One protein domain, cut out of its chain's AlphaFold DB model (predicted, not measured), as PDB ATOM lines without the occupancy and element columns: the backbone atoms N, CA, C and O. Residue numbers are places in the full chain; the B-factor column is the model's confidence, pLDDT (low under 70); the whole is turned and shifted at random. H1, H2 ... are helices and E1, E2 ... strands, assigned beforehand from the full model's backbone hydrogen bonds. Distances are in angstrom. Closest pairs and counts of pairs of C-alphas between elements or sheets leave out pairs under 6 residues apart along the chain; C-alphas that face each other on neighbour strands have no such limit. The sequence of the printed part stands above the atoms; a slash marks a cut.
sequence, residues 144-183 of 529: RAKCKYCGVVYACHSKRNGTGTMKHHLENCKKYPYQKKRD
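Overview. This is residues 144 to 183 of the 529 residues of the protein "Transposase" of Cucumis melo var. makuwa (UniProt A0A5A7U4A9). With little regular structure, this is a small hairpin of two short strands, E1 and E2, and one short helix, H1, over a gap from it. The loop between E2 and H1 sticks out at one end with residues 158 to 164, of which 164 belongs to H1; a tail without named elements follows H1. The printed part has 40 residues, 15 of them in E1, E2 and H1, in that order: mixed, helices and strands. It is flat, 34 by 19 by 10 A, and only just loose, close to compact, with a radius of gyration of the C-alphas of 10.8 A.

Along the chain. E1, residues 144 to 146, begins at C-alpha 144 (131.473, 299.020, 236.289). E2 is residues 153 to 155. H1, residues 164 to 172, is 12.2 A long and ends at C-alpha 172 (126.638, 315.222, 243.763).

Arrangement. E1 and E2 form an antiparallel hairpin, 149 degrees between directions; N 145 and O 154 are 2.8 A apart, within hydrogen-bond range. The closest C-alphas of E2 and H1, Tyr 154 and Met 166, are 7.8 A apart. E1 and H1 are apart. In H1 every O i to N i+4 pair is within hydrogen-bond range.

Size, cuts and confidence. The farthest C-alphas, Lys 159 and Asp 183, are 34.3 A apart. The printed part has no cut, and both links are short. The model's pLDDT is under 70 at residues 158 to 163 and 177 to 183.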
ATOM      1  N   ARG A 144     131.782 298.056 235.229       75.44
ATOM      2  CA  ARG A 144     131.473 299.020 236.289       75.44
ATOM      3  C   ARG A 144     132.605 300.030 236.441       75.44
ATOM      4  O   ARG A 144     133.758 299.656 236.649       75.44
ATOM      5  N   ALA A 145     132.266 301.311 236.396       73.88
ATOM      6  CA  ALA A 145     133.193 302.407 236.627       73.88
ATOM      7  C   ALA A 145     133.241 302.762 238.119       73.88
ATOM      8  O   ALA A 145     132.208 302.890 238.778       73.88
ATOM      9  N   LYS A 146     134.451 302.966 238.646       81.94
ATOM     10  CA  LYS A 146     134.684 303.509 239.990       81.94
ATOM     11  C   LYS A 146     135.026 304.992 239.886       81.94
ATOM     12  O   LYS A 146     135.974 305.360 239.192       81.94
ATOM     13  N   CYS A 147     134.301 305.845 240.606       80.56
ATOM     14  CA  CYS A 147     134.651 307.258 240.709       80.56
ATOM     15  C   CYS A 147     136.022 307.412 241.381       80.56
ATOM     16  O   CYS A 147     136.203 306.986 242.524       80.56
ATOM     17  N   LYS A 148     136.974 308.064 240.700       76.19
ATOM     18  CA  LYS A 148     138.346 308.272 241.208       76.19
ATOM     19  C   LYS A 148     138.413 309.096 242.505       76.19
ATOM     20  O   LYS A 148     139.419 309.033 243.196       76.19
ATOM     21  N   TYR A 149     137.355 309.840 242.837       75.94
ATOM     22  CA  TYR A 149     137.345 310.826 243.923       75.94
ATOM     23  C   TYR A 149     136.637 310.349 245.200       75.94
ATOM     24  O   TYR A 149     137.132 310.559 246.304       75.94
ATOM     25  N   CYS A 150     135.482 309.688 245.072       79.81
ATOM     26  CA  CYS A 150     134.715 309.167 246.214       79.81
ATOM     27  C   CYS A 150     134.690 307.634 246.304       79.81
ATOM     28  O   CYS A 150     134.210 307.095 247.296       79.81
ATOM     29  N   GLY A 151     135.188 306.921 245.289       76.12
ATOM     30  CA  GLY A 151     135.265 305.460 245.281       76.12
ATOM     31  C   GLY A 151     133.949 304.715 245.023       76.12
ATOM     32  O   GLY A 151     133.980 303.487 244.977       76.12
ATOM     33  N   VAL A 152     132.824 305.410 244.821       79.94
ATOM     34  CA  VAL A 152     131.525 304.795 244.481       79.94
ATOM     35  C   VAL A 152     131.599 304.105 243.112       79.94
ATOM     36  O   VAL A 152     132.208 304.635 242.181       79.94
ATOM     37  N   VAL A 153     130.985 302.921 242.995       78.19
ATOM     38  CA  VAL A 153     131.088 302.033 241.822       78.19
ATOM     39  C   VAL A 153     129.731 301.868 241.127       78.19
ATOM     40  O   VAL A 153     128.855 301.159 241.625       78.19
ATOM     41  N   TYR A 154     129.572 302.467 239.948       77.94
ATOM     42  CA  TYR A 154     128.340 302.476 239.146       77.94
ATOM     43  C   TYR A 154     128.495 301.669 237.844       77.94
ATOM     44  O   TYR A 154     129.607 301.446 237.371       77.94
ATOM     45  N   ALA A 155     127.390 301.188 237.270       77.00
ATOM     46  CA  ALA A 155     127.408 300.471 235.991       77.00
ATOM     47  C   ALA A 155     127.637 301.440 234.816       77.00
ATOM     48  O   ALA A 155     127.088 302.542 234.810       77.00
ATOM     49  N   CYS A 156     128.438 301.039 233.822       70.38
ATOM     50  CA  CYS A 156     128.803 301.892 232.682       70.38
ATOM     51  C   CYS A 156     128.717 301.180 231.315       70.38
ATOM     52  O   CYS A 156     129.441 301.523 230.382       70.38
ATOM     53  N   HIS A 157     127.832 300.185 231.183       71.75
ATOM     54  CA  HIS A 157     127.614 299.457 229.928       71.75
ATOM     55  C   HIS A 157     127.080 300.352 228.794       71.75
ATOM     56  O   HIS A 157     125.939 300.820 228.848       71.75
ATOM     57  N   SER A 158     127.866 300.502 227.725       63.69
ATOM     58  CA  SER A 158     127.695 301.495 226.647       63.69
ATOM     59  C   SER A 158     126.357 301.474 225.895       63.69
ATOM     60  O   SER A 158     125.944 302.509 225.382       63.69
ATOM     61  N   LYS A 159     125.661 300.328 225.837       62.28
ATOM     62  CA  LYS A 159     124.327 300.196 225.204       62.28
ATOM     63  C   LYS A 159     123.145 300.110 226.184       62.28
ATOM     64  O   LYS A 159     122.013 299.976 225.736       62.28
ATOM     65  N   ARG A 160     123.385 300.098 227.503       61.81
ATOM     66  CA  ARG A 160     122.328 299.870 228.525       61.81
ATOM     67  C   ARG A 160     122.254 300.958 229.595       61.81
ATOM     68  O   ARG A 160     121.181 301.191 230.132       61.81
ATOM     69  N   ASN A 161     123.365 301.629 229.893       66.06
ATOM     70  CA  ASN A 161     123.438 302.694 230.886       66.06
ATOM     71  C   ASN A 161     123.823 304.006 230.192       66.06
ATOM     72  O   ASN A 161     124.948 304.150 229.717       66.06
ATOM     73  N   GLY A 162     122.887 304.955 230.123       63.72
ATOM     74  CA  GLY A 162     123.145 306.289 229.576       63.72
ATOM     75  C   GLY A 162     124.054 307.133 230.477       63.72
ATOM     76  O   GLY A 162     124.222 306.855 231.664       63.72
ATOM     77  N   THR A 163     124.598 308.225 229.937       65.44
ATOM     78  CA  THR A 163     125.531 309.127 230.648       65.44
ATOM     79  C   THR A 163     124.936 309.826 231.880       65.44
ATOM     80  O   THR A 163     125.685 310.349 232.705       65.44
ATOM     81  N   GLY A 164     123.606 309.813 232.041       70.12
ATOM     82  CA  GLY A 164     122.887 310.469 233.137       70.12
ATOM     83  C   GLY A 164     123.289 309.999 234.539       70.12
ATOM     84  O   GLY A 164     123.427 310.834 235.429       70.12
ATOM     85  N   THR A 165     123.564 308.703 234.738       74.12
ATOM     86  CA  THR A 165     124.002 308.173 236.047       74.12
ATOM     87  C   THR A 165     125.361 308.734 236.460       74.12
ATOM     88  O   THR A 165     125.539 309.149 237.604       74.12
ATOM     89  N   MET A 166     126.306 308.826 235.519       73.50
ATOM     90  CA  MET A 166     127.609 309.447 235.757       73.50
ATOM     91  C   MET A 166     127.497 310.965 235.937       73.50
ATOM     92  O   MET A 166     128.169 311.513 236.808       73.50
ATOM     93  N   LYS A 167     126.640 311.646 235.164       75.50
ATOM     94  CA  LYS A 167     126.401 313.092 235.304       75.50
ATOM     95  C   LYS A 167     125.872 313.432 236.702       75.50
ATOM     96  O   LYS A 167     126.519 314.187 237.421       75.50
ATOM     97  N   HIS A 168     124.775 312.796 237.112       76.31
ATOM     98  CA  HIS A 168     124.174 312.987 238.435       76.31
ATOM     99  C   HIS A 168     125.143 312.612 239.569       76.31
ATOM    100  O   HIS A 168     125.183 313.266 240.612       76.31
ATOM    101  N   HIS A 169     125.983 311.591 239.359       81.00
ATOM    102  CA  HIS A 169     127.041 311.255 240.304       81.00
ATOM    103  C   HIS A 169     128.098 312.366 240.429       81.00
ATOM    104  O   HIS A 169     128.465 312.713 241.548       81.00
ATOM    105  N   LEU A 170     128.586 312.932 239.321       73.88
ATOM    106  CA  LEU A 170     129.593 314.004 239.333       73.88
ATOM    107  C   LEU A 170     129.050 315.312 239.928       73.88
ATOM    108  O   LEU A 170     129.771 315.979 240.668       73.88
ATOM    109  N   GLU A 171     127.783 315.639 239.666       73.38
ATOM    110  CA  GLU A 171     127.088 316.796 240.248       73.38
ATOM    111  C   GLU A 171     126.984 316.692 241.783       73.38
ATOM    112  O   GLU A 171     127.150 317.693 242.479       73.38
ATOM    113  N   ASN A 172     126.814 315.478 242.324       71.50
ATOM    114  CA  ASN A 172     126.638 315.222 243.763       71.50
ATOM    115  C   ASN A 172     127.895 314.693 244.493       71.50
ATOM    116  O   ASN A 172     127.872 314.469 245.708       71.50
ATOM    117  N   CYS A 173     129.016 314.484 243.796       77.38
ATOM    118  CA  CYS A 173     130.227 313.902 244.375       77.38
ATOM    119  C   CYS A 173     131.000 314.918 245.237       77.38
ATOM    120  O   CYS A 173     131.887 315.609 244.743       77.38
ATOM    121  N   LYS A 174     130.754 314.916 246.556       73.31
ATOM    122  CA  LYS A 174     131.403 315.789 247.570       73.31
ATOM    123  C   LYS A 174     132.949 315.787 247.603       73.31
ATOM    124  O   LYS A 174     133.532 316.553 248.361       73.31
ATOM    125  N   LYS A 175     133.622 314.900 246.858       72.00
ATOM    126  CA  LYS A 175     135.096 314.825 246.743       72.00
ATOM    127  C   LYS A 175     135.623 315.208 245.352       72.00
ATOM    128  O   LYS A 175     136.825 315.128 245.119       72.00
ATOM    129  N   TYR A 176     134.753 315.572 244.410       75.00
ATOM    130  CA  TYR A 176     135.136 315.929 243.045       75.00
ATOM    131  C   TYR A 176     135.631 317.388 242.994       75.00
ATOM    132  O   TYR A 176     134.841 318.294 243.254       75.00
ATOM    133  N   PRO A 177     136.905 317.663 242.644       62.66
ATOM    134  CA  PRO A 177     137.477 319.014 242.722       62.66
ATOM    135  C   PRO A 177     136.897 319.999 241.694       62.66
ATOM    136  O   PRO A 177     137.093 321.200 241.831       62.66
ATOM    137  N   TYR A 178     136.157 319.510 240.693       62.81
ATOM    138  CA  TYR A 178     135.421 320.333 239.726       62.81
ATOM    139  C   TYR A 178     133.902 320.297 239.963       62.81
ATOM    140  O   TYR A 178     133.125 320.553 239.040       62.81
ATOM    141  N   GLN A 179     133.452 319.958 241.179       58.28
ATOM    142  CA  GLN A 179     132.040 320.043 241.550       58.28
ATOM    143  C   GLN A 179     131.603 321.514 241.516       58.28
ATOM    144  O   GLN A 179     131.804 322.261 242.473       58.28
ATOM    145  N   LYS A 180     130.986 321.932 240.403       55.06
ATOM    146  CA  LYS A 180     130.321 323.231 240.297       55.06
ATOM    147  C   LYS A 180     129.165 323.282 241.297       55.06
ATOM    148  O   LYS A 180     128.040 322.908 240.966       55.06
ATOM    149  N   LYS A 181     129.428 323.800 242.502       52.25
ATOM    150  CA  LYS A 181     128.383 324.460 243.289       52.25
ATOM    151  C   LYS A 181     127.711 325.467 242.354       52.25
ATOM    152  O   LYS A 181     128.400 326.196 241.640       52.25
ATOM    153  N   ARG A 182     126.380 325.450 242.291       51.59
ATOM    154  CA  ARG A 182     125.612 326.321 241.395       51.59
ATOM    155  C   ARG A 182     125.539 327.710 242.021       51.59
ATOM    156  O   ARG A 182     124.543 328.056 242.646       51.59
ATOM    157  N   ASP A 183     126.654 328.422 241.934       51.28
ATOM    158  CA  ASP A 183     126.877 329.649 242.679       51.28
ATOM    159  C   ASP A 183     125.911 330.746 242.223       51.28
ATOM    160  O   ASP A 183     125.865 331.104 241.043       51.28
TER     161      ASP A 183